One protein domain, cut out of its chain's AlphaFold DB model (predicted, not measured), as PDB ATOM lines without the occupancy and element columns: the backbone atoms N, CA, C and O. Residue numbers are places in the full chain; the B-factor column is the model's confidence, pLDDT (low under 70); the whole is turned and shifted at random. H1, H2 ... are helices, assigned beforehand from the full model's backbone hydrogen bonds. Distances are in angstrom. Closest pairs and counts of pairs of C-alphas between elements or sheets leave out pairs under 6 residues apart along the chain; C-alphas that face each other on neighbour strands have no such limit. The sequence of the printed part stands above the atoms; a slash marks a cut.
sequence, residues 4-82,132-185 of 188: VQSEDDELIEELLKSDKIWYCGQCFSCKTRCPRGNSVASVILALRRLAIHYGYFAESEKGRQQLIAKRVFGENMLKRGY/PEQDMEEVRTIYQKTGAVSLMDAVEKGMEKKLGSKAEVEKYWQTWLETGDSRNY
ATOM      1  N   VAL A   4     219.959 243.183 344.675       92.69
ATOM      2  CA  VAL A   4     220.401 242.117 345.593       92.69
ATOM      3  C   VAL A   4     221.816 242.383 346.124       92.69
ATOM      4  O   VAL A   4     222.146 241.975 347.224       92.69
ATOM      5  N   GLN A   5     222.658 243.060 345.340       92.06
ATOM      6  CA  GLN A   5     224.038 243.372 345.726       92.06
ATOM      7  C   GLN A   5     224.140 244.567 346.676       92.06
ATOM      8  O   GLN A   5     225.189 244.740 347.280       92.06
ATOM      9  N   SER A   6     223.105 245.408 346.772       94.94
ATOM     10  CA  SER A   6     223.086 246.515 347.728       94.94
ATOM     11  C   SER A   6     222.790 246.055 349.150       94.94
ATOM     12  O   SER A   6     222.969 246.860 350.053       94.94
ATOM     13  N   GLU A   7     222.349 244.802 349.340       94.62
ATOM     14  CA  GLU A   7     221.990 244.235 350.653       94.62
ATOM     15  C   GLU A   7     220.932 245.074 351.395       94.62
ATOM     16  O   GLU A   7     220.850 245.080 352.616       94.62
ATOM     17  N   ASP A   8     220.118 245.797 350.624       97.31
ATOM     18  CA  ASP A   8     219.065 246.669 351.126       97.31
ATOM     19  C   ASP A   8     217.758 245.876 351.193       97.31
ATOM     20  O   ASP A   8     217.171 245.536 350.157       97.31
ATOM     21  N   ASP A   9     217.330 245.551 352.411       96.25
ATOM     22  CA  ASP A   9     216.149 244.728 352.663       96.25
ATOM     23  C   ASP A   9     214.858 245.363 352.128       96.25
ATOM     24  O   ASP A   9     213.985 244.635 351.652       96.25
ATOM     25  N   GLU A  10     214.741 246.696 352.124       97.50
ATOM     26  CA  GLU A  10     213.557 247.387 351.600       97.50
ATOM     27  C   GLU A  10     213.476 247.209 350.079       97.50
ATOM     28  O   GLU A  10     212.452 246.770 349.543       97.50
ATOM     29  N   LEU A  11     214.588 247.441 349.373       97.31
ATOM     30  CA  LEU A  11     214.648 247.251 347.921       97.31
ATOM     31  C   LEU A  11     214.486 245.779 347.516       97.31
ATOM     32  O   LEU A  11     213.912 245.471 346.462       97.31
ATOM     33  N   ILE A  12     215.002 244.850 348.323       97.44
ATOM     34  CA  ILE A  12     214.832 243.414 348.094       97.44
ATOM     35  C   ILE A  12     213.368 243.024 348.307       97.44
ATOM     36  O   ILE A  12     212.812 242.323 347.462       97.44
ATOM     37  N   GLU A  13     212.715 243.495 349.366       97.88
ATOM     38  CA  GLU A  13     211.297 243.232 349.610       97.88
ATOM     39  C   GLU A  13     210.414 243.748 348.464       97.88
ATOM     40  O   GLU A  13     209.567 243.003 347.956       97.88
ATOM     41  N   GLU A  14     210.646 244.974 347.987       97.94
ATOM     42  CA  GLU A  14     209.956 245.512 346.809       97.94
ATOM     43  C   GLU A  14     210.150 244.619 345.576       97.94
ATOM     44  O   GLU A  14     209.206 244.342 344.826       97.94
ATOM     45  N   LEU A  15     211.369 244.112 345.371       97.94
ATOM     46  CA  LEU A  15     211.665 243.192 344.280       97.94
ATOM     47  C   LEU A  15     210.899 241.868 344.426       97.94
ATOM     48  O   LEU A  15     210.372 241.378 343.421       97.94
ATOM     49  N   LEU A  16     210.812 241.310 345.638       98.25
ATOM     50  CA  LEU A  16     210.103 240.058 345.939       98.25
ATOM     51  C   LEU A  16     208.585 240.162 345.722       98.25
ATOM     52  O   LEU A  16     207.965 239.166 345.342       98.25
ATOM     53  N   LYS A  17     207.998 241.350 345.920       98.38
ATOM     54  CA  LYS A  17     206.574 241.638 345.652       98.38
ATOM     55  C   LYS A  17     206.273 241.923 344.173       98.38
ATOM     56  O   LYS A  17     205.114 241.928 343.771       98.38
ATOM     57  N   SER A  18     207.298 242.160 343.352       97.88
ATOM     58  CA  SER A  18     207.144 242.555 341.945       97.88
ATOM     59  C   SER A  18     207.076 241.377 340.961       97.88
ATOM     60  O   SER A  18     207.601 240.292 341.207       97.88
ATOM     61  N   ASP A  19     206.550 241.630 339.758       97.75
ATOM     62  CA  ASP A  19     206.561 240.664 338.647       97.75
ATOM     63  C   ASP A  19     207.964 240.390 338.070       97.75
ATOM     64  O   ASP A  19     208.175 239.392 337.375       97.75
ATOM     65  N   LYS A  20     208.954 241.248 338.354       96.88
ATOM     66  CA  LYS A  20     210.268 241.236 337.681       96.88
ATOM     67  C   LYS A  20     210.976 239.889 337.802       96.88
ATOM     68  O   LYS A  20     211.544 239.400 336.823       96.88
ATOM     69  N   ILE A  21     210.940 239.274 338.986       97.50
ATOM     70  CA  ILE A  21     211.579 237.971 339.215       97.50
ATOM     71  C   ILE A  21     210.839 236.837 338.496       97.50
ATOM     72  O   ILE A  21     211.447 235.812 338.189       97.50
ATOM     73  N   TRP A  22     209.557 237.001 338.175       97.69
ATOM     74  CA  TRP A  22     208.710 235.988 337.539       97.69
ATOM     75  C   TRP A  22     208.833 235.971 336.012       97.69
ATOM     76  O   TRP A  22     208.684 234.910 335.415       97.69
ATOM     77  N   TYR A  23     209.260 237.070 335.383       97.06
ATOM     78  CA  TYR A  23     209.533 237.106 333.936       97.06
ATOM     79  C   TYR A  23     210.764 236.302 333.497       97.06
ATOM     80  O   TYR A  23     210.955 236.047 332.308       97.06
ATOM     81  N   CYS A  24     211.628 235.882 334.425       96.62
ATOM     82  CA  CYS A  24     212.741 235.008 334.072       96.62
ATOM     83  C   CYS A  24     212.231 233.643 333.576       96.62
ATOM     84  O   CYS A  24     211.735 232.834 334.360       96.62
ATOM     85  N   GLY A  25     212.439 233.344 332.294       96.19
ATOM     86  CA  GLY A  25     212.095 232.046 331.698       96.19
ATOM     87  C   GLY A  25     213.013 230.883 332.096       96.19
ATOM     88  O   GLY A  25     212.933 229.826 331.492       96.19
ATOM     89  N   GLN A  26     213.926 231.078 333.059       96.56
ATOM     90  CA  GLN A  26     214.865 230.051 333.537       96.56
ATOM     91  C   GLN A  26     215.655 229.349 332.408       96.56
ATOM     92  O   GLN A  26     215.983 228.174 332.502       96.56
ATOM     93  N   CYS A  27     216.023 230.080 331.347       96.50
ATOM     94  CA  CYS A  27     216.793 229.538 330.217       96.50
ATOM     95  C   CYS A  27     218.298 229.367 330.498       96.50
ATOM     96  O   CYS A  27     219.025 228.816 329.681       96.50
ATOM     97  N   PHE A  28     218.792 229.900 331.622       96.00
ATOM     98  CA  PHE A  28     220.204 229.884 332.035       96.00
ATOM     99  C   PHE A  28     221.228 230.495 331.057       96.00
ATOM    100  O   PHE A  28     222.422 230.475 331.357       96.00
ATOM    101  N   SER A  29     220.809 231.172 329.983       95.88
ATOM    102  CA  SER A  29     221.721 231.872 329.057       95.88
ATOM    103  C   SER A  29     222.601 232.927 329.740       95.88
ATOM    104  O   SER A  29     223.688 233.244 329.265       95.88
ATOM    105  N   CYS A  30     222.161 233.480 330.876       94.56
ATOM    106  CA  CYS A  30     222.985 234.381 331.688       94.56
ATOM    107  C   CYS A  30     224.200 233.676 332.320       94.56
ATOM    108  O   CYS A  30     225.256 234.292 332.426       94.56
ATOM    109  N   LYS A  31     224.069 232.398 332.712       94.88
ATOM    110  CA  LYS A  31     225.133 231.613 333.358       94.88
ATOM    111  C   LYS A  31     226.257 231.303 332.376       94.88
ATOM    112  O   LYS A  31     227.420 231.463 332.716       94.88
ATOM    113  N   THR A  32     225.908 230.898 331.156       94.88
ATOM    114  CA  THR A  32     226.891 230.524 330.126       94.88
ATOM    115  C   THR A  32     227.669 231.722 329.581       94.88
ATOM    116  O   THR A  32     228.776 231.555 329.085       94.88
ATOM    117  N   ARG A  33     227.112 232.936 329.685       95.94
ATOM    118  CA  ARG A  33     227.718 234.175 329.171       95.94
ATOM    119  C   ARG A  33     228.486 234.982 330.215       95.94
ATOM    120  O   ARG A  33     229.174 235.927 329.844       95.94
ATOM    121  N   CYS A  34     228.342 234.687 331.507       94.81
ATOM    122  CA  CYS A  34     228.954 235.516 332.540       94.81
ATOM    123  C   CYS A  34     230.466 235.238 332.647       94.81
ATOM    124  O   CYS A  34     230.840 234.157 333.100       94.81
ATOM    125  N   PRO A  35     231.351 236.213 332.360       96.19
ATOM    126  CA  PRO A  35     232.802 236.012 332.451       96.19
ATOM    127  C   PRO A  35     233.299 235.826 333.893       96.19
ATOM    128  O   PRO A  35     234.441 235.442 334.110       96.19
ATOM    129  N   ARG A  36     232.446 236.106 334.889       94.62
ATOM    130  CA  ARG A  36     232.729 235.927 336.321       94.62
ATOM    131  C   ARG A  36     232.113 234.649 336.905       94.62
ATOM    132  O   ARG A  36     232.144 234.469 338.112       94.62
ATOM    133  N   GLY A  37     231.494 233.802 336.078       90.94
ATOM    134  CA  GLY A  37     230.858 232.559 336.532       90.94
ATOM    135  C   GLY A  37     229.549 232.739 337.314       90.94
ATOM    136  O   GLY A  37     229.030 231.770 337.865       90.94
ATOM    137  N   ASN A  38     228.978 233.949 337.355       91.81
ATOM    138  CA  ASN A  38     227.720 234.200 338.063       91.81
ATOM    139  C   ASN A  38     226.508 233.619 337.320       91.81
ATOM    140  O   ASN A  38     226.495 233.492 336.096       91.81
ATOM    141  N   SER A  39     225.433 233.347 338.064       93.75
ATOM    142  CA  SER A  39     224.153 232.899 337.508       93.75
ATOM    143  C   SER A  39     222.989 233.719 338.057       93.75
ATOM    144  O   SER A  39     222.446 233.426 339.120       93.75
ATOM    145  N   VAL A  40     222.552 234.716 337.284       93.75
ATOM    146  CA  VAL A  40     221.367 235.523 337.621       93.75
ATOM    147  C   VAL A  40     220.113 234.648 337.721       93.75
ATOM    148  O   VAL A  40     219.311 234.836 338.626       93.75
ATOM    149  N   ALA A  41     219.961 233.649 336.845       95.94
ATOM    150  CA  ALA A  41     218.846 232.699 336.897       95.94
ATOM    151  C   ALA A  41     218.783 231.942 338.239       95.94
ATOM    152  O   ALA A  41     217.702 231.795 338.809       95.94
ATOM    153  N   SER A  42     219.942 231.545 338.784       95.88
ATOM    154  CA  SER A  42     220.024 230.886 340.096       95.88
ATOM    155  C   SER A  42     219.654 231.838 341.238       95.88
ATOM    156  O   SER A  42     218.909 231.449 342.133       95.88
ATOM    157  N   VAL A  43     220.107 233.097 341.180       96.00
ATOM    158  CA  VAL A  43     219.706 234.136 342.150       96.00
ATOM    159  C   VAL A  43     218.193 234.354 342.103       96.00
ATOM    160  O   VAL A  43     217.537 234.340 343.136       96.00
ATOM    161  N   ILE A  44     217.609 234.465 340.908       97.50
ATOM    162  CA  ILE A  44     216.157 234.613 340.740       97.50
ATOM    163  C   ILE A  44     215.401 233.405 341.302       97.50
ATOM    164  O   ILE A  44     214.349 233.582 341.912       97.50
ATOM    165  N   LEU A  45     215.919 232.184 341.143       97.19
ATOM    166  CA  LEU A  45     215.301 230.994 341.732       97.19
ATOM    167  C   LEU A  45     215.275 231.067 343.268       97.19
ATOM    168  O   LEU A  45     214.261 230.722 343.877       97.19
ATOM    169  N   ALA A  46     216.354 231.551 343.889       97.12
ATOM    170  CA  ALA A  46     216.402 231.784 345.332       97.12
ATOM    171  C   ALA A  46     215.412 232.880 345.764       97.12
ATOM    172  O   ALA A  46     214.638 232.663 346.693       97.12
ATOM    173  N   LEU A  47     215.354 234.002 345.036       98.19
ATOM    174  CA  LEU A  47     214.393 235.080 345.296       98.19
ATOM    175  C   LEU A  47     212.941 234.596 345.190       98.19
ATOM    176  O   LEU A  47     212.135 234.908 346.055       98.19
ATOM    177  N   ARG A  48     212.593 233.781 344.187       98.31
ATOM    178  CA  ARG A  48     211.239 233.206 344.074       98.31
ATOM    179  C   ARG A  48     210.885 232.331 345.275       98.31
ATOM    180  O   ARG A  48     209.761 232.402 345.761       98.31
ATOM    181  N   ARG A  49     211.834 231.533 345.780       97.44
ATOM    182  CA  ARG A  49     211.625 230.737 347.004       97.44
ATOM    183  C   ARG A  49     211.410 231.625 348.228       97.44
ATOM    184  O   ARG A  49     210.497 231.348 348.997       97.44
ATOM    185  N   LEU A  50     212.190 232.697 348.377       97.50
ATOM    186  CA  LEU A  50     211.994 233.679 349.449       97.50
ATOM    187  C   LEU A  50     210.633 234.377 349.336       97.50
ATOM    188  O   LEU A  50     209.911 234.465 350.324       97.50
ATOM    189  N   ALA A  51     210.235 234.790 348.131       98.56
ATOM    190  CA  ALA A  51     208.932 235.400 347.886       98.56
ATOM    191  C   ALA A  51     207.778 234.466 348.283       98.56
ATOM    192  O   ALA A  51     206.789 234.934 348.839       98.56
ATOM    193  N   ILE A  52     207.903 233.155 348.038       98.44
ATOM    194  CA  ILE A  52     206.924 232.160 348.504       98.44
ATOM    195  C   ILE A  52     206.947 232.044 350.028       98.44
ATOM    196  O   ILE A  52     205.895 232.102 350.657       98.44
ATOM    197  N   HIS A  53     208.133 231.925 350.627       96.56
ATOM    198  CA  HIS A  53     208.287 231.746 352.069       96.56
ATOM    199  C   HIS A  53     207.673 232.895 352.884       96.56
ATOM    200  O   HIS A  53     206.968 232.644 353.858       96.56
ATOM    201  N   TYR A  54     207.880 234.144 352.455       97.00
ATOM    202  CA  TYR A  54     207.306 235.331 353.103       97.00
ATOM    203  C   TYR A  54     205.873 235.663 352.647       97.00
ATOM    204  O   TYR A  54     205.236 236.563 353.195       97.00
ATOM    205  N   GLY A  55     205.345 234.957 351.642       98.06
ATOM    206  CA  GLY A  55     204.036 235.232 351.044       98.06
ATOM    207  C   GLY A  55     204.008 236.420 350.068       98.06
ATOM    208  O   GLY A  55     202.960 236.715 349.503       98.06
ATOM    209  N   TYR A  56     205.141 237.080 349.815       98.50
ATOM    210  CA  TYR A  56     205.259 238.230 348.905       98.50
ATOM    211  C   TYR A  56     204.949 237.906 347.446       98.50
ATOM    212  O   TYR A  56     204.521 238.786 346.702       98.50
ATOM    213  N   PHE A  57     205.077 236.640 347.040       98.50
ATOM    214  CA  PHE A  57     204.662 236.201 345.708       98.50
ATOM    215  C   PHE A  57     203.193 236.542 345.402       98.50
ATOM    216  O   PHE A  57     202.853 236.739 344.240       98.50
ATOM    217  N   ALA A  58     202.332 236.616 346.425       97.75
ATOM    218  CA  ALA A  58     200.907 236.863 346.254       97.75
ATOM    219  C   ALA A  58     200.592 238.323 345.874       97.75
ATOM    220  O   ALA A  58     199.518 238.598 345.334       97.75
ATOM    221  N   GLU A  59     201.528 239.254 346.088       97.31
ATOM    222  CA  GLU A  59     201.418 240.643 345.618       97.31
ATOM    223  C   GLU A  59     201.618 240.744 344.097       97.31
ATOM    224  O   GLU A  59     200.934 241.510 343.418       97.31
ATOM    225  N   SER A  60     202.474 239.886 343.541       96.69
ATOM    226  CA  SER A  60     202.765 239.817 342.109       96.69
ATOM    227  C   SER A  60     201.654 239.102 341.335       96.69
ATOM    228  O   SER A  60     201.241 238.000 341.692       96.69
ATOM    229  N   GLU A  61     201.212 239.681 340.215       95.38
ATOM    230  CA  GLU A  61     200.272 239.022 339.298       95.38
ATOM    231  C   GLU A  61     200.836 237.694 338.794       95.38
ATOM    232  O   GLU A  61     200.156 236.668 338.822       95.38
ATOM    233  N   LYS A  62     202.108 237.694 338.384       96.00
ATOM    234  CA  LYS A  62     202.782 236.481 337.906       96.00
ATOM    235  C   LYS A  62     203.121 235.515 339.035       96.00
ATOM    236  O   LYS A  62     203.064 234.305 338.833       96.00
ATOM    237  N   GLY A  63     203.425 236.025 340.225       97.44
ATOM    238  CA  GLY A  63     203.668 235.213 341.409       97.44
ATOM    239  C   GLY A  63     202.444 234.399 341.814       97.44
ATOM    240  O   GLY A  63     202.583 233.203 342.065       97.44
ATOM    241  N   ARG A  64     201.232 234.971 341.778       97.19
ATOM    242  CA  ARG A  64     199.992 234.246 342.127       97.19
ATOM    243  C   ARG A  64     199.750 232.975 341.301       97.19
ATOM    244  O   ARG A  64     199.140 232.032 341.803       97.19
ATOM    245  N   GLN A  65     200.331 232.868 340.102       95.38
ATOM    246  CA  GLN A  65     200.280 231.645 339.289       95.38
ATOM    247  C   GLN A  65     200.955 230.431 339.959       95.38
ATOM    248  O   GLN A  65     200.736 229.295 339.539       95.38
ATOM    249  N   GLN A  66     201.729 230.626 341.035       97.31
ATOM    250  CA  GLN A  66     202.222 229.524 341.865       97.31
ATOM    251  C   GLN A  66     201.092 228.698 342.492       97.31
ATOM    252  O   GLN A  66     201.280 227.498 342.689       97.31
ATOM    253  N   LEU A  67     199.914 229.285 342.747       97.31
ATOM    254  CA  LEU A  67     198.751 228.523 343.211       97.31
ATOM    255  C   LEU A  67     198.315 227.489 342.165       97.31
ATOM    256  O   LEU A  67     198.103 226.326 342.500       97.31
ATOM    257  N   ILE A  68     198.261 227.893 340.894       93.50
ATOM    258  CA  ILE A  68     197.937 227.009 339.766       93.50
ATOM    259  C   ILE A  68     199.012 225.930 339.636       93.50
ATOM    260  O   ILE A  68     198.699 224.745 339.569       93.50
ATOM    261  N   ALA A  69     200.291 226.317 339.678       94.62
ATOM    262  CA  ALA A  69     201.393 225.363 339.612       94.62
ATOM    263  C   ALA A  69     201.332 224.323 340.746       94.62
ATOM    264  O   ALA A  69     201.554 223.136 340.509       94.62
ATOM    265  N   LYS A  70     200.981 224.742 341.968       96.25
ATOM    266  CA  LYS A  70     200.766 223.844 343.107       96.25
ATOM    267  C   LYS A  70     199.582 222.909 342.857       96.25
ATOM    268  O   LYS A  70     199.747 221.700 343.000       96.25
ATOM    269  N   ARG A  71     198.403 223.454 342.530       95.44
ATOM    270  CA  ARG A  71     197.132 222.704 342.475       95.44
ATOM    271  C   ARG A  71     197.029 221.789 341.262       95.44
ATOM    272  O   ARG A  71     196.430 220.728 341.362       95.44
ATOM    273  N   VAL A  72     197.655 222.160 340.147       92.56
ATOM    274  CA  VAL A  72     197.746 221.310 338.957       92.56
ATOM    275  C   VAL A  72     198.979 220.420 339.060       92.56
ATOM    276  O   VAL A  72     198.867 219.224 339.315       92.56
ATOM    277  N   PHE A  73     200.179 220.989 338.915       94.00
ATOM    278  CA  PHE A  73     201.391 220.186 338.743       94.00
ATOM    279  C   PHE A  73     201.812 219.468 340.020       94.00
ATOM    280  O   PHE A  73     202.191 218.298 339.978       94.00
ATOM    281  N   GLY A  74     201.756 220.165 341.154       95.00
ATOM    282  CA  GLY A  74     202.141 219.601 342.443       95.00
ATOM    283  C   GLY A  74     201.197 218.488 342.893       95.00
ATOM    284  O   GLY A  74     201.654 217.416 343.284       95.00
ATOM    285  N   GLU A  75     199.884 218.695 342.794       94.38
ATOM    286  CA  GLU A  75     198.920 217.654 343.168       94.38
ATOM    287  C   GLU A  75     198.935 216.470 342.208       94.38
ATOM    288  O   GLU A  75     198.887 215.332 342.672       94.38
ATOM    289  N   ASN A  76     199.060 216.701 340.897       94.06
ATOM    290  CA  ASN A  76     199.236 215.612 339.940       94.06
ATOM    291  C   ASN A  76     200.491 214.794 340.261       94.06
ATOM    292  O   ASN A  76     200.450 213.567 340.206       94.06
ATOM    293  N   MET A  77     201.590 215.444 340.657       95.25
ATOM    294  CA  MET A  77     202.813 214.737 341.028       95.25
ATOM    295  C   MET A  77     202.595 213.854 342.259       95.25
ATOM    296  O   MET A  77     203.001 212.700 342.263       95.25
ATOM    297  N   LEU A  78     201.900 214.348 343.285       95.25
ATOM    298  CA  LEU A  78     201.649 213.574 344.507       95.25
ATOM    299  C   LEU A  78     200.571 212.488 344.338       95.25
ATOM    300  O   LEU A  78     200.586 211.493 345.066       95.25
ATOM    301  N   LYS A  79     199.639 212.661 343.392       93.19
ATOM    302  CA  LYS A  79     198.550 211.708 343.109       93.19
ATOM    303  C   LYS A  79     198.925 210.676 342.043       93.19
ATOM    304  O   LYS A  79     198.470 209.541 342.121       93.19
ATOM    305  N   ARG A  80     199.725 211.063 341.047       91.19
ATOM    306  CA  ARG A  80     200.030 210.248 339.859       91.19
ATOM    307  C   ARG A  80     201.487 210.209 339.417       91.19
ATOM    308  O   ARG A  80     201.773 209.514 338.450       91.19
ATOM    309  N   GLY A  81     202.387 210.941 340.071       92.62
ATOM    310  CA  GLY A  81     203.810 211.003 339.718       92.62
ATOM    311  C   GLY A  81     204.095 211.666 338.368       92.62
ATOM    312  O   GLY A  81     205.169 211.497 337.799       92.62
ATOM    313  N   TYR A  82     203.140 212.447 337.862       91.81
ATOM    314  CA  TYR A  82     203.282 213.257 336.656       91.81
ATOM    315  C   TYR A  82     202.922 214.700 336.957       91.81
ATOM    316  O   TYR A  82     202.014 214.962 337.729       91.81
ATOM    317  N   PRO A 132     203.038 202.208 340.490       95.12
ATOM    318  CA  PRO A 132     202.816 201.362 341.655       95.12
ATOM    319  C   PRO A 132     202.776 202.174 342.948       95.12
ATOM    320  O   PRO A 132     203.557 203.110 343.133       95.12
ATOM    321  N   GLU A 133     201.879 201.810 343.863       95.69
ATOM    322  CA  GLU A 133     201.667 202.600 345.081       95.69
ATOM    323  C   GLU A 133     202.932 202.683 345.948       95.69
ATOM    324  O   GLU A 133     203.216 203.742 346.499       95.69
ATOM    325  N   GLN A 134     203.747 201.624 345.983       96.81
ATOM    326  CA  GLN A 134     205.039 201.629 346.674       96.81
ATOM    327  C   GLN A 134     205.970 202.742 346.153       96.81
ATOM    328  O   GLN A 134     206.547 203.490 346.941       96.81
ATOM    329  N   ASP A 135     206.076 202.909 344.833       96.31
ATOM    330  CA  ASP A 135     206.907 203.961 344.234       96.31
ATOM    331  C   ASP A 135     206.306 205.352 344.510       96.31
ATOM    332  O   ASP A 135     207.019 206.329 344.758       96.31
ATOM    333  N   MET A 136     204.972 205.458 344.514       97.44
ATOM    334  CA  MET A 136     204.280 206.698 344.877       97.44
ATOM    335  C   MET A 136     204.507 207.085 346.344       97.44
ATOM    336  O   MET A 136     204.675 208.271 346.641       97.44
ATOM    337  N   GLU A 137     204.555 206.126 347.268       98.25
ATOM    338  CA  GLU A 137     204.913 206.361 348.671       98.25
ATOM    339  C   GLU A 137     206.342 206.902 348.811       98.25
ATOM    340  O   GLU A 137     206.573 207.842 349.584       98.25
ATOM    341  N   GLU A 138     207.295 206.391 348.026       98.06
ATOM    342  CA  GLU A 138     208.659 206.927 347.979       98.06
ATOM    343  C   GLU A 138     208.676 208.382 347.486       98.06
ATOM    344  O   GLU A 138     209.271 209.251 348.136       98.06
ATOM    345  N   VAL A 139     207.961 208.687 346.396       97.12
ATOM    346  CA  VAL A 139     207.836 210.056 345.863       97.12
ATOM    347  C   VAL A 139     207.265 211.005 346.916       97.12
ATOM    348  O   VAL A 139     207.848 212.064 347.181       97.12
ATOM    349  N   ARG A 140     206.155 210.633 347.565       98.06
ATOM    350  CA  ARG A 140     205.533 211.456 348.615       98.06
ATOM    351  C   ARG A 140     206.479 211.647 349.803       98.06
ATOM    352  O   ARG A 140     206.585 212.756 350.327       98.06
ATOM    353  N   THR A 141     207.234 210.613 350.174       98.38
ATOM    354  CA  THR A 141     208.245 210.690 351.239       98.38
ATOM    355  C   THR A 141     209.367 211.670 350.898       98.38
ATOM    356  O   THR A 141     209.757 212.474 351.747       98.38
ATOM    357  N   ILE A 142     209.874 211.657 349.660       97.94
ATOM    358  CA  ILE A 142     210.891 212.613 349.195       97.94
ATOM    359  C   ILE A 142     210.339 214.039 349.254       97.94
ATOM    360  O   ILE A 142     210.999 214.936 349.783       97.94
ATOM    361  N   TYR A 143     209.116 214.257 348.769       97.50
ATOM    362  CA  TYR A 143     208.471 215.572 348.789       97.50
ATOM    363  C   TYR A 143     208.293 216.106 350.213       97.50
ATOM    364  O   TYR A 143     208.530 217.290 350.469       97.50
ATOM    365  N   GLN A 144     207.936 215.232 351.154       97.62
ATOM    366  CA  GLN A 144     207.830 215.590 352.563       97.62
ATOM    367  C   GLN A 144     209.205 215.927 353.161       97.62
ATOM    368  O   GLN A 144     209.382 217.001 353.735       97.62
ATOM    369  N   LYS A 145     210.202 215.043 353.007       98.19
ATOM    370  CA  LYS A 145     211.530 215.190 353.638       98.19
ATOM    371  C   LYS A 145     212.353 216.350 353.085       98.19
ATOM    372  O   LYS A 145     213.159 216.922 353.810       98.19
ATOM    373  N   THR A 146     212.166 216.695 351.815       97.19
ATOM    374  CA  THR A 146     212.879 217.809 351.165       97.19
ATOM    375  C   THR A 146     212.214 219.167 351.400       97.19
ATOM    376  O   THR A 146     212.741 220.188 350.961       97.19
ATOM    377  N   GLY A 147     211.063 219.199 352.085       96.31
ATOM    378  CA  GLY A 147     210.304 220.420 352.350       96.31
ATOM    379  C   GLY A 147     209.481 220.924 351.160       96.31
ATOM    380  O   GLY A 147     208.961 222.038 351.210       96.31
ATOM    381  N   ALA A 148     209.328 220.130 350.095       95.94
ATOM    382  CA  ALA A 148     208.508 220.498 348.942       95.94
ATOM    383  C   ALA A 148     207.029 220.654 349.332       95.94
ATOM    384  O   ALA A 148     206.401 221.633 348.933       95.94
ATOM    385  N   VAL A 149     206.501 219.756 350.175       97.06
ATOM    386  CA  VAL A 149     205.135 219.883 350.722       97.06
ATOM    387  C   VAL A 149     204.995 221.169 351.536       97.06
ATOM    388  O   VAL A 149     204.057 221.928 351.328       97.06
ATOM    389  N   SER A 150     205.978 221.494 352.380       97.50
ATOM    390  CA  SER A 150     205.961 222.739 353.158       97.50
ATOM    391  C   SER A 150     205.969 223.991 352.276       97.50
ATOM    392  O   SER A 150     205.316 224.978 352.605       97.50
ATOM    393  N   LEU A 151     206.681 223.959 351.144       96.69
ATOM    394  CA  LEU A 151     206.654 225.041 350.161       96.69
ATOM    395  C   LEU A 151     205.281 225.149 349.475       96.69
ATOM    396  O   LEU A 151     204.787 226.258 349.290       96.69
ATOM    397  N   MET A 152     204.649 224.020 349.138       97.19
ATOM    398  CA  MET A 152     203.286 223.988 348.586       97.19
ATOM    399  C   MET A 152     202.258 224.543 349.582       97.19
ATOM    400  O   MET A 152     201.394 225.330 349.196       97.19
ATOM    401  N   ASP A 153     202.388 224.213 350.866       97.62
ATOM    402  CA  ASP A 153     201.534 224.755 351.927       97.62
ATOM    403  C   ASP A 153     201.743 226.262 352.122       97.62
ATOM    404  O   ASP A 153     200.795 226.993 352.408       97.62
ATOM    405  N   ALA A 154     202.978 226.753 351.966       98.31
ATOM    406  CA  ALA A 154     203.276 228.182 352.032       98.31
ATOM    407  C   ALA A 154     202.593 228.967 350.899       98.31
ATOM    408  O   ALA A 154     202.148 230.091 351.127       98.31
ATOM    409  N   VAL A 155     202.442 228.368 349.712       98.50
ATOM    410  CA  VAL A 155     201.666 228.964 348.612       98.50
ATOM    411  C   VAL A 155     200.190 229.107 349.000       98.50
ATOM    412  O   VAL A 155     199.633 230.194 348.875       98.50
ATOM    413  N   GLU A 156     199.560 228.052 349.525       98.12
ATOM    414  CA  GLU A 156     198.154 228.121 349.963       98.12
ATOM    415  C   GLU A 156     197.966 229.185 351.059       98.12
ATOM    416  O   GLU A 156     197.100 230.052 350.946       98.12
ATOM    417  N   LYS A 157     198.842 229.199 352.072       98.25
ATOM    418  CA  LYS A 157     198.804 230.188 353.164       98.25
ATOM    419  C   LYS A 157     199.036 231.619 352.678       98.25
ATOM    420  O   LYS A 157     198.400 232.544 353.177       98.25
ATOM    421  N   GLY A 158     199.948 231.818 351.729       98.25
ATOM    422  CA  GLY A 158     200.226 233.133 351.155       98.25
ATOM    423  C   GLY A 158     199.030 233.688 350.384       98.25
ATOM    424  O   GLY A 158     198.678 234.854 350.557       98.25
ATOM    425  N   MET A 159     198.356 232.840 349.603       98.19
ATOM    426  CA  MET A 159     197.119 233.215 348.910       98.19
ATOM    427  C   MET A 159     195.966 233.462 349.883       98.19
ATOM    428  O   MET A 159     195.255 234.450 349.727       98.19
ATOM    429  N   GLU A 160     195.810 232.629 350.915       97.94
ATOM    430  CA  GLU A 160     194.809 232.833 351.970       97.94
ATOM    431  C   GLU A 160     195.019 234.172 352.682       97.94
ATOM    432  O   GLU A 160     194.067 234.926 352.864       97.94
ATOM    433  N   LYS A 161     196.268 234.517 353.011       97.50
ATOM    434  CA  LYS A 161     196.608 235.822 353.587       97.50
ATOM    435  C   LYS A 161     196.273 236.970 352.631       97.50
ATOM    436  O   LYS A 161     195.733 237.976 353.080       97.50
ATOM    437  N   LYS A 162     196.586 236.833 351.336       97.12
ATOM    438  CA  LYS A 162     196.339 237.874 350.325       97.12
ATOM    439  C   LYS A 162     194.852 238.104 350.060       97.12
ATOM    440  O   LYS A 162     194.442 239.246 349.899       97.12
ATOM    441  N   LEU A 163     194.069 237.031 349.990       96.94
ATOM    442  CA  LEU A 163     192.643 237.072 349.650       96.94
ATOM    443  C   LEU A 163     191.731 237.133 350.888       96.94
ATOM    444  O   LEU A 163     190.519 237.288 350.768       96.94
ATOM    445  N   GLY A 164     192.299 237.008 352.087       97.00
ATOM    446  CA  GLY A 164     191.617 237.145 353.373       97.00
ATOM    447  C   GLY A 164     190.939 235.875 353.897       97.00
ATOM    448  O   GLY A 164     190.603 235.825 355.079       97.00
ATOM    449  N   SER A 165     190.729 234.842 353.073       97.19
ATOM    450  CA  SER A 165     190.187 233.553 353.528       97.19
ATOM    451  C   SER A 165     190.409 232.420 352.526       97.19
ATOM    452  O   SER A 165     190.553 232.657 351.327       97.19
ATOM    453  N   LYS A 166     190.321 231.167 352.994       97.31
ATOM    454  CA  LYS A 166     190.314 229.979 352.116       97.31
ATOM    455  C   LYS A 166     189.165 229.983 351.114       97.31
ATOM    456  O   LYS A 166     189.342 229.540 349.989       97.31
ATOM    457  N   ALA A 167     187.998 230.496 351.507       97.88
ATOM    458  CA  ALA A 167     186.841 230.570 350.621       97.88
ATOM    459  C   ALA A 167     187.111 231.480 349.410       97.88
ATOM    460  O   ALA A 167     186.700 231.156 348.301       97.88
ATOM    461  N   GLU A 168     187.841 232.582 349.601       97.44
ATOM    462  CA  GLU A 168     188.255 233.447 348.490       97.44
ATOM    463  C   GLU A 168     189.356 232.809 347.633       97.44
ATOM    464  O   GLU A 168     189.316 232.943 346.412       97.44
ATOM    465  N   VAL A 169     190.277 232.036 348.226       97.62
ATOM    466  CA  VAL A 169     191.242 231.227 347.452       97.62
ATOM    467  C   VAL A 169     190.518 230.227 346.552       97.62
ATOM    468  O   VAL A 169     190.885 230.082 345.386       97.62
ATOM    469  N   GLU A 170     189.462 229.579 347.048       97.44
ATOM    470  CA  GLU A 170     188.669 228.680 346.211       97.44
ATOM    471  C   GLU A 170     187.936 229.408 345.093       97.44
ATOM    472  O   GLU A 170     187.937 228.913 343.973       97.44
ATOM    473  N   LYS A 171     187.375 230.596 345.334       96.69
ATOM    474  CA  LYS A 171     186.771 231.392 344.254       96.69
ATOM    475  C   LYS A 171     187.797 231.789 343.195       96.69
ATOM    476  O   LYS A 171     187.529 231.615 342.014       96.69
ATOM    477  N   TYR A 172     188.978 232.250 343.609       96.00
ATOM    478  CA  TYR A 172     190.086 232.554 342.699       96.00
ATOM    479  C   TYR A 172     190.467 231.334 341.847       96.00
ATOM    480  O   TYR A 172     190.677 231.443 340.638       96.00
ATOM    481  N   TRP A 173     190.521 230.156 342.470       95.94
ATOM    482  CA  TRP A 173     190.782 228.900 341.778       95.94
ATOM    483  C   TRP A 173     189.661 228.507 340.810       95.94
ATOM    484  O   TRP A 173     189.960 228.124 339.682       95.94
ATOM    485  N   GLN A 174     188.391 228.647 341.205       94.75
ATOM    486  CA  GLN A 174     187.253 228.396 340.315       94.75
ATOM    487  C   GLN A 174     187.272 229.326 339.102       94.75
ATOM    488  O   GLN A 174     187.100 228.855 337.984       94.75
ATOM    489  N   THR A 175     187.593 230.611 339.283       93.88
ATOM    490  CA  THR A 175     187.757 231.529 338.151       93.88
ATOM    491  C   THR A 175     188.809 231.020 337.171       93.88
ATOM    492  O   THR A 175     188.560 231.007 335.972       93.88
ATOM    493  N   TRP A 176     189.959 230.539 337.654       92.81
ATOM    494  CA  TRP A 176     190.962 229.950 336.766       92.81
ATOM    495  C   TRP A 176     190.463 228.674 336.070       92.81
ATOM    496  O   TRP A 176     190.721 228.497 334.882       92.81
ATOM    497  N   LEU A 177     189.731 227.803 336.771       90.25
ATOM    498  CA  LEU A 177     189.138 226.603 336.171       90.25
ATOM    499  C   LEU A 177     188.119 226.928 335.073       90.25
ATOM    500  O   LEU A 177     188.008 226.172 334.115       90.25
ATOM    501  N   GLU A 178     187.389 228.032 335.187       90.62
ATOM    502  CA  GLU A 178     186.389 228.437 334.197       90.62
ATOM    503  C   GLU A 178     187.019 229.142 332.992       90.62
ATOM    504  O   GLU A 178     186.595 228.927 331.858       90.62
ATOM    505  N   THR A 179     188.036 229.976 333.217       89.25
ATOM    506  CA  THR A 179     188.537 230.904 332.191       89.25
ATOM    507  C   THR A 179     189.925 230.570 331.655       89.25
ATOM    508  O   THR A 179     190.349 231.163 330.666       89.25
ATOM    509  N   GLY A 180     190.679 229.702 332.332       87.69
ATOM    510  CA  GLY A 180     192.108 229.492 332.084       87.69
ATOM    511  C   GLY A 180     192.997 230.679 332.488       87.69
ATOM    512  O   GLY A 180     194.222 230.600 332.376       87.69
ATOM    513  N   ASP A 181     192.418 231.773 332.998       88.94
ATOM    514  CA  ASP A 181     193.121 233.017 333.295       88.94
ATOM    515  C   ASP A 181     192.692 233.617 334.636       88.94
ATOM    516  O   ASP A 181     191.603 234.170 334.811       88.94
ATOM    517  N   SER A 182     193.618 233.576 335.589       86.50
ATOM    518  CA  SER A 182     193.397 234.084 336.937       86.50
ATOM    519  C   SER A 182     193.275 235.608 337.024       86.50
ATOM    520  O   SER A 182     192.936 236.127 338.086       86.50
ATOM    521  N   ARG A 183     193.585 236.347 335.950       89.31
ATOM    522  CA  ARG A 183     193.381 237.805 335.889       89.31
ATOM    523  C   ARG A 183     191.902 238.187 335.859       89.31
ATOM    524  O   ARG A 183     191.577 239.326 336.164       89.31
ATOM    525  N   ASN A 184     191.023 237.236 335.545       89.56
ATOM    526  CA  ASN A 184     189.576 237.445 335.548       89.56
ATOM    527  C   ASN A 184     188.974 237.471 336.963       89.56
ATOM    528  O   ASN A 184     187.790 237.754 337.112       89.56
ATOM    529  N   TYR A 185     189.766 237.178 338.000       92.50
ATOM    530  CA  TYR A 185     189.349 237.343 339.386       92.50
ATOM    531  C   TYR A 185     189.767 238.729 339.897       92.50
ATOM    532  O   TYR A 185     190.957 239.057 339.935       92.50
TER     533      TYR A 185
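Overview. This is residues 4 to 82 and 132 to 185 of the 188 residues of an uncharacterized protein of Coleofasciculus chthonoplastes PCC 7420 (UniProt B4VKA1). Two lobes of crossed helices meet where the last two residues of H3, 52 and 53, pack on H7. In the first lobe H1 and H2 pack on H3, with a long link between H1 and H2; in the second, H5 runs back beside H7 at a slant, H6 packs on the far end of H5, and H8 makes a corner with the last part of H7. Tiny H4 lies between the lobes, and residues 5 to 11 and 32 to 37 stick out from the first. The printed part has 133 residues with eight named helices, H1 to H8 in order along the chain, and no named strand: its class is all helix. It is only just compact, close to loose, with a radius of gyration of the C-alphas of 16.6 A, and it spans 46 by 37 by 25 A.

Along the chain. Start at Val 4 and go on to C-alpha 9 at (216.149, 244.728, 352.663), where H1 begins; it runs over residues 9 to 17, 12.3 A from first to last C-alpha. Next comes H2, residues 29 to 33, a short helix. Find C-alpha 40 at (221.367, 235.523, 337.621); from there H3 runs over residues 40 to 53 and is 19.9 A long. H4, residues 61 to 64, is followed by H5, residues 66 to 80, 19.5 A long. After the cut look for H6 at residues 133 to 145, 18.1 A long, and then H7 at residues 148 to 163, the longest helix with 16 residues and 23.0 A. H8, residues 166 to 179, is 20.0 A long and ends at C-alpha 179 at (188.537, 230.904, 332.191).

Arrangement. Begin at H3, which with H7 is a hub, each touching three helices. H1 touches residues 47 to 51 of H3 alone, about perpendicular at 85 degrees; the closest C-alphas, those of Leu 16 and Ala 51, are 5.2 A apart. H2 touches residues 40 to 41 of H3 alone, with the C-alphas of Cys 30 and Val 40 closest at 6.3 A. At the other end of H3, residues 52 to 53 alone touch H7, at a steep tilt of 65 degrees, the same way; the closest C-alphas are those of His 53 and Ala 154, 6.1 A apart. H4 is close to H7 but not clearly touching, its closest C-alphas being those of Arg 64 and Met 159 at 7.4 A. H5 and H7 touch and run opposite ways at a tilt of 36 degrees, only just steep; look at the C-alphas of Lys 70 and Met 152, the closest, 6.0 A apart. H6 touches residues 78 to 80 of H5 alone, opposite ways at 37 degrees, also only just steep, with the C-alphas of Leu 78 and Arg 140 closest at 6.0 A. H8 touches H7 with residues 166 to 169 alone, about perpendicular at 85 degrees; the C-alphas of Glu 160 and Lys 166 are closest at 5.3 A. Among the pairs that are apart are H1 and H7, H2 and H5, and H6 and H8. Every O i to N i+4 pair is within hydrogen-bond range in H1, H2, H3, H6, H7 and H8, and 10 of 11 are in H5; H4 is too short for such a pair.

Size, cuts and confidence. The two C-alphas farthest apart, those of Ser 6 and Pro 132, are 49.9 A apart. Residues 83 to 131 are cut out, and C-alphas 82 and 132 are 12.9 A apart across the cut. The link from H1 to H2, 11 residues, is long. Mean pLDDT of the printed part is 95.9, and no printed residue is under 70.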